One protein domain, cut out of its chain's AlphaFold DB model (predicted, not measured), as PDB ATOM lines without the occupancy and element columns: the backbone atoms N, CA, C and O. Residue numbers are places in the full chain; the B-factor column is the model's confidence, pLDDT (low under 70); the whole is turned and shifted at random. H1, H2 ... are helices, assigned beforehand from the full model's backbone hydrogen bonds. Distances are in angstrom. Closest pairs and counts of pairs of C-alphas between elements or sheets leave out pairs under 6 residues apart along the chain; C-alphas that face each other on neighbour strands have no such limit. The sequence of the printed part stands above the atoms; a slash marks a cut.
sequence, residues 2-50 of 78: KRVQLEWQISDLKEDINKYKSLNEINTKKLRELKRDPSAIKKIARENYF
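Overview. This is residues 2 to 50 of the 78 residues of an uncharacterized protein of Prevotella buccalis ATCC 35310 (UniProt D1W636). One long helix, H1, makes a straight arm, and a much shorter helix, H2, turns off at its far end, so that the two meet at a corner like an L with one long and one short limb. Nothing folds back along H1: residues 2 to 29, which belong to H1, stand free, and so do residues 45 to 50 at the other end. The printed part has 49 residues with two named helices, H1 and then H2, and no named strand; its class is all helix. It is extended, with a radius of gyration of the C-alphas of 18.4 A, and it spans 55 by 21 by 7 A.

Along the chain. Find C-alpha 2 at (4.839, 25.168, -6.822), where H1 begins; it takes in residues 2 to 36 and runs 50.9 A to C-alpha 36 at (39.747, 46.140, -37.385). After Asp 37, H2 takes in residues 38 to 49 and runs 15.8 A, ending at C-alpha 49 at (47.476, 27.353, -35.635).

Arrangement. Look at Leu 34 and Ala 40, whose C-alphas, 5.5 A apart, are the closest of the two helices. H1 and H2 touch only at the corner by their link, and only just, with 3 pairs of C-alphas within 8 A. H1 touches H2 with residues 33 to 34 alone, and H2 touches H1 with residues 40 to 41 alone. Their lines stand at a steep tilt of 67 degrees, only just short of about perpendicular, and they run opposite ways. In H1 and H2 every O i to N i+4 pair is within hydrogen-bond range.

Size, cuts and confidence. Go from Lys 2 to Ser 39 for the two C-alphas farthest apart, 55.2 A. The outline is a rod. The printed part has no cut, and the link from H1 to H2, one residue, is tight. The mean pLDDT of the printed part is 90.9, with 94 for H1 and 83 for H2, and no printed residue is under 70.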
ATOM      1  N   LYS A   2       4.642  24.826  -5.395       88.12
ATOM      2  CA  LYS A   2       4.839  25.168  -6.822       88.12
ATOM      3  C   LYS A   2       5.338  26.599  -7.099       88.12
ATOM      4  O   LYS A   2       6.169  26.789  -7.973       88.12
ATOM      5  N   ARG A   3       4.887  27.596  -6.324       92.25
ATOM      6  CA  ARG A   3       5.344  28.994  -6.466       92.25
ATOM      7  C   ARG A   3       6.845  29.148  -6.208       92.25
ATOM      8  O   ARG A   3       7.530  29.773  -6.998       92.25
ATOM      9  N   VAL A   4       7.343  28.508  -5.150       93.00
ATOM     10  CA  VAL A   4       8.765  28.538  -4.783       93.00
ATOM     11  C   VAL A   4       9.609  27.914  -5.895       93.00
ATOM     12  O   VAL A   4      10.570  28.525  -6.330       93.00
ATOM     13  N   GLN A   5       9.213  26.755  -6.432       93.75
ATOM     14  CA  GLN A   5       9.919  26.123  -7.559       93.75
ATOM     15  C   GLN A   5      10.001  27.032  -8.794       93.75
ATOM     16  O   GLN A   5      11.052  27.114  -9.419       93.75
ATOM     17  N   LEU A   6       8.915  27.738  -9.118       95.31
ATOM     18  CA  LEU A   6       8.907  28.702 -10.219       95.31
ATOM     19  C   LEU A   6       9.821  29.903  -9.934       95.31
ATOM     20  O   LEU A   6      10.502  30.368 -10.840       95.31
ATOM     21  N   GLU A   7       9.868  30.392  -8.693       96.44
ATOM     22  CA  GLU A   7      10.773  31.478  -8.291       96.44
ATOM     23  C   GLU A   7      12.252  31.079  -8.460       96.44
ATOM     24  O   GLU A   7      13.026  31.874  -8.994       96.44
ATOM     25  N   TRP A   8      12.628  29.841  -8.109       96.12
ATOM     26  CA  TRP A   8      13.975  29.301  -8.360       96.12
ATOM     27  C   TRP A   8      14.296  29.229  -9.853       96.12
ATOM     28  O   TRP A   8      15.291  29.794 -10.290       96.12
ATOM     29  N   GLN A   9      13.407  28.637 -10.656       96.81
ATOM     30  CA  GLN A   9      13.596  28.548 -12.110       96.81
ATOM     31  C   GLN A   9      13.746  29.926 -12.764       96.81
ATOM     32  O   GLN A   9      14.557  30.108 -13.666       96.81
ATOM     33  N   ILE A  10      12.977  30.917 -12.309       97.12
ATOM     34  CA  ILE A  10      13.100  32.298 -12.787       97.12
ATOM     35  C   ILE A  10      14.465  32.885 -12.415       97.12
ATOM     36  O   ILE A  10      15.020  33.650 -13.205       97.12
ATOM     37  N   SER A  11      14.991  32.575 -11.229       97.44
ATOM     38  CA  SER A  11      16.315  33.031 -10.800       97.44
ATOM     39  C   SER A  11      17.415  32.443 -11.679       97.44
ATOM     40  O   SER A  11      18.199  33.203 -12.246       97.44
ATOM     41  N   ASP A  12      17.408  31.124 -11.870       97.69
ATOM     42  CA  ASP A  12      18.406  30.414 -12.677       97.69
ATOM     43  C   ASP A  12      18.402  30.927 -14.125       97.69
ATOM     44  O   ASP A  12      19.436  31.298 -14.681       97.69
ATOM     45  N   LEU A  13      17.213  31.078 -14.719       98.06
ATOM     46  CA  LEU A  13      17.075  31.615 -16.075       98.06
ATOM     47  C   LEU A  13      17.587  33.057 -16.189       98.06
ATOM     48  O   LEU A  13      18.151  33.437 -17.216       98.06
ATOM     49  N   LYS A  14      17.398  33.890 -15.159       98.06
ATOM     50  CA  LYS A  14      17.942  35.257 -15.146       98.06
ATOM     51  C   LYS A  14      19.465  35.253 -15.070       98.06
ATOM     52  O   LYS A  14      20.094  36.086 -15.728       98.06
ATOM     53  N   GLU A  15      20.049  34.349 -14.293       98.19
ATOM     54  CA  GLU A  15      21.499  34.182 -14.214       98.19
ATOM     55  C   GLU A  15      22.076  33.759 -15.569       98.19
ATOM     56  O   GLU A  15      22.996  34.409 -16.074       98.19
ATOM     57  N   ASP A  16      21.461  32.771 -16.219       98.06
ATOM     58  CA  ASP A  16      21.851  32.329 -17.557       98.06
ATOM     59  C   ASP A  16      21.760  33.464 -18.581       98.06
ATOM     60  O   ASP A  16      22.702  33.696 -19.345       98.06
ATOM     61  N   ILE A  17      20.670  34.240 -18.571       98.12
ATOM     62  CA  ILE A  17      20.526  35.411 -19.449       98.12
ATOM     63  C   ILE A  17      21.689  36.385 -19.245       98.12
ATOM     64  O   ILE A  17      22.263  36.873 -20.222       98.12
ATOM     65  N   ASN A  18      22.048  36.684 -17.997       98.06
ATOM     66  CA  ASN A  18      23.133  37.617 -17.697       98.06
ATOM     67  C   ASN A  18      24.494  37.067 -18.140       98.06
ATOM     68  O   ASN A  18      25.279  37.792 -18.759       98.06
ATOM     69  N   LYS A  19      24.746  35.777 -17.901       98.19
ATOM     70  CA  LYS A  19      25.950  35.077 -18.354       98.19
ATOM     71  C   LYS A  19      26.100  35.159 -19.870       98.19
ATOM     72  O   LYS A  19      27.145  35.586 -20.363       98.19
ATOM     73  N   TYR A  20      25.059  34.800 -20.620       98.19
ATOM     74  CA  TYR A  20      25.118  34.812 -22.080       98.19
ATOM     75  C   TYR A  20      25.206  36.227 -22.657       98.19
ATOM     76  O   TYR A  20      25.904  36.424 -23.651       98.19
ATOM     77  N   LYS A  21      24.585  37.230 -22.023       97.75
ATOM     78  CA  LYS A  21      24.762  38.639 -22.411       97.75
ATOM     79  C   LYS A  21      26.211  39.098 -22.259       97.75
ATOM     80  O   LYS A  21      26.759  39.653 -23.207       97.75
ATOM     81  N   SER A  22      26.832  38.817 -21.112       97.50
ATOM     82  CA  SER A  22      28.236  39.163 -20.853       97.50
ATOM     83  C   SER A  22      29.180  38.476 -21.845       97.50
ATOM     84  O   SER A  22      30.008  39.126 -22.484       97.50
ATOM     85  N   LEU A  23      28.989  37.171 -22.071       97.50
ATOM     86  CA  LEU A  23      29.759  36.422 -23.066       97.50
ATOM     87  C   LEU A  23      29.605  37.008 -24.472       97.50
ATOM     88  O   LEU A  23      30.591  37.147 -25.194       97.50
ATOM     89  N   ASN A  24      28.385  37.379 -24.863       97.25
ATOM     90  CA  ASN A  24      28.137  37.968 -26.172       97.25
ATOM     91  C   ASN A  24      28.829  39.328 -26.337       97.25
ATOM     92  O   ASN A  24      29.414  39.597 -27.386       97.25
ATOM     93  N   GLU A  25      28.809  40.176 -25.308       96.94
ATOM     94  CA  GLU A  25      29.485  41.473 -25.337       96.94
ATOM     95  C   GLU A  25      31.003  41.312 -25.509       96.94
ATOM     96  O   GLU A  25      31.598  41.918 -26.407       96.94
ATOM     97  N   ILE A  26      31.617  40.427 -24.716       95.75
ATOM     98  CA  ILE A  26      33.052  40.117 -24.791       95.75
ATOM     99  C   ILE A  26      33.413  39.571 -26.177       95.75
ATOM    100  O   ILE A  26      34.350  40.056 -26.818       95.75
ATOM    101  N   ASN A  27      32.649  38.596 -26.674       94.31
ATOM    102  CA  ASN A  27      32.903  37.971 -27.970       94.31
ATOM    103  C   ASN A  27      32.731  38.962 -29.123       94.31
ATOM    104  O   ASN A  27      33.552  38.990 -30.038       94.31
ATOM    105  N   THR A  28      31.713  39.820 -29.063       94.62
ATOM    106  CA  THR A  28      31.480  40.856 -30.076       94.62
ATOM    107  C   THR A  28      32.614  41.878 -30.086       94.62
ATOM    108  O   THR A  28      33.075  42.281 -31.158       94.62
ATOM    109  N   LYS A  29      33.119  42.270 -28.909       92.12
ATOM    110  CA  LYS A  29      34.283  43.157 -28.797       92.12
ATOM    111  C   LYS A  29      35.527  42.515 -29.411       92.12
ATOM    112  O   LYS A  29      36.144  43.138 -30.274       92.12
ATOM    113  N   LYS A  30      35.828  41.264 -29.051       87.88
ATOM    114  CA  LYS A  30      36.964  40.505 -29.597       87.88
ATOM    115  C   LYS A  30      36.856  40.330 -31.114       87.88
ATOM    116  O   LYS A  30      37.824  40.543 -31.835       87.88
ATOM    117  N   LEU A  31      35.663  40.019 -31.625       89.88
ATOM    118  CA  LEU A  31      35.414  39.912 -33.063       89.88
ATOM    119  C   LEU A  31      35.639  41.247 -33.782       89.88
ATOM    120  O   LEU A  31      36.201  41.279 -34.875       89.88
ATOM    121  N   ARG A  32      35.206  42.362 -33.188       88.50
ATOM    122  CA  ARG A  32      35.419  43.699 -33.752       88.50
ATOM    123  C   ARG A  32      36.898  44.078 -33.775       88.50
ATOM    124  O   ARG A  32      37.328  44.693 -34.744       88.50
ATOM    125  N   GLU A  33      37.649  43.733 -32.735       84.00
ATOM    126  CA  GLU A  33      39.104  43.929 -32.681       84.00
ATOM    127  C   GLU A  33      39.793  43.132 -33.790       84.00
ATOM    128  O   GLU A  33      40.517  43.720 -34.588       84.00
ATOM    129  N   LEU A  34      39.449  41.850 -33.949       83.75
ATOM    130  CA  LEU A  34      39.973  41.016 -35.034       83.75
ATOM    131  C   LEU A  34      39.656  41.561 -36.428       83.75
ATOM    132  O   LEU A  34      40.495  41.501 -37.317       83.75
ATOM    133  N   LYS A  35      38.458  42.116 -36.635       80.50
ATOM    134  CA  LYS A  35      38.073  42.707 -37.928       80.50
ATOM    135  C   LYS A  35      38.780  44.027 -38.237       80.50
ATOM    136  O   LYS A  35      38.915  44.369 -39.406       80.50
ATOM    137  N   ARG A  36      39.141  44.807 -37.216       82.00
ATOM    138  CA  ARG A  36      39.747  46.140 -37.385       82.00
ATOM    139  C   ARG A  36      41.263  46.093 -37.454       82.00
ATOM    140  O   ARG A  36      41.850  46.992 -38.044       82.00
ATOM    141  N   ASP A  37      41.868  45.074 -36.858       82.00
ATOM    142  CA  ASP A  37      43.309  44.915 -36.804       82.00
ATOM    143  C   ASP A  37      43.740  43.597 -37.472       82.00
ATOM    144  O   ASP A  37      43.701  42.533 -36.847       82.00
ATOM    145  N   PRO A  38      44.188  43.643 -38.740       80.19
ATOM    146  CA  PRO A  38      44.735  42.475 -39.428       80.19
ATOM    147  C   PRO A  38      45.911  41.823 -38.684       80.19
ATOM    148  O   PRO A  38      46.125  40.614 -38.804       80.19
ATOM    149  N   SER A  39      46.660  42.588 -37.878       82.81
ATOM    150  CA  SER A  39      47.770  42.050 -37.087       82.81
ATOM    151  C   SER A  39      47.284  41.146 -35.948       82.81
ATOM    152  O   SER A  39      47.936  40.147 -35.634       82.81
ATOM    153  N   ALA A  40      46.088  41.407 -35.409       81.56
ATOM    154  CA  ALA A  40      45.465  40.568 -34.389       81.56
ATOM    155  C   ALA A  40      45.106  39.176 -34.937       81.56
ATOM    156  O   ALA A  40      45.290  38.172 -34.248       81.56
ATOM    157  N   ILE A  41      44.662  39.090 -36.196       82.31
ATOM    158  CA  ILE A  41      44.434  37.804 -36.874       82.31
ATOM    159  C   ILE A  41      45.763  37.073 -37.078       82.31
ATOM    160  O   ILE A  41      45.855  35.885 -36.763       82.31
ATOM    161  N   LYS A  42      46.808  37.784 -37.529       84.06
ATOM    162  CA  LYS A  42      48.157  37.221 -37.722       84.06
ATOM    163  C   LYS A  42      48.692  36.594 -36.429       84.06
ATOM    164  O   LYS A  42      49.258  35.506 -36.459       84.06
ATOM    165  N   LYS A  43      48.466  37.248 -35.285       84.88
ATOM    166  CA  LYS A  43      48.841  36.733 -33.961       84.88
ATOM    167  C   LYS A  43      48.116  35.429 -33.620       84.88
ATOM    168  O   LYS A  43      48.767  34.450 -33.273       84.88
ATOM    169  N   ILE A  44      46.790  35.385 -33.783       83.06
ATOM    170  CA  ILE A  44      46.000  34.173 -33.508       83.06
ATOM    171  C   ILE A  44      46.419  33.013 -34.412       83.06
ATOM    172  O   ILE A  44      46.550  31.890 -33.925       83.06
ATOM    173  N   ALA A  45      46.625  33.286 -35.699       84.75
ATOM    174  CA  ALA A  45      47.056  32.306 -36.688       84.75
ATOM    175  C   ALA A  45      48.413  31.678 -36.323       84.75
ATOM    176  O   ALA A  45      48.581  30.465 -36.433       84.75
ATOM    177  N   ARG A  46      49.361  32.477 -35.820       86.50
ATOM    178  CA  ARG A  46      50.666  31.971 -35.375       86.50
ATOM    179  C   ARG A  46      50.593  31.203 -34.060       86.50
ATOM    180  O   ARG A  46      51.129  30.108 -33.979       86.50
ATOM    181  N   GLU A  47      49.922  31.754 -33.052       82.44
ATOM    182  CA  GLU A  47      49.917  31.174 -31.699       82.44
ATOM    183  C   GLU A  47      49.058  29.909 -31.591       82.44
ATOM    184  O   GLU A  47      49.436  28.973 -30.897       82.44
ATOM    185  N   ASN A  48      47.900  29.874 -32.258       83.69
ATOM    186  CA  ASN A  48      46.946  28.766 -32.107       83.69
ATOM    187  C   ASN A  48      47.015  27.754 -33.251       83.69
ATOM    188  O   ASN A  48      46.583  26.618 -33.077       83.69
ATOM    189  N   TYR A  49      47.509  28.168 -34.420       83.00
ATOM    190  CA  TYR A  49      47.476  27.353 -35.635       83.00
ATOM    191  C   TYR A  49      48.847  27.183 -36.297       83.00
ATOM    192  O   TYR A  49      48.914  26.534 -37.337       83.00
ATOM    193  N   PHE A  50      49.926  27.743 -35.728       83.00
ATOM    194  CA  PHE A  50      51.293  27.657 -36.266       83.00
ATOM    195  C   PHE A  50      51.382  27.996 -37.767       83.00
ATOM    196  O   PHE A  50      52.133  27.379 -38.517       83.00
TER     197      PHE A  50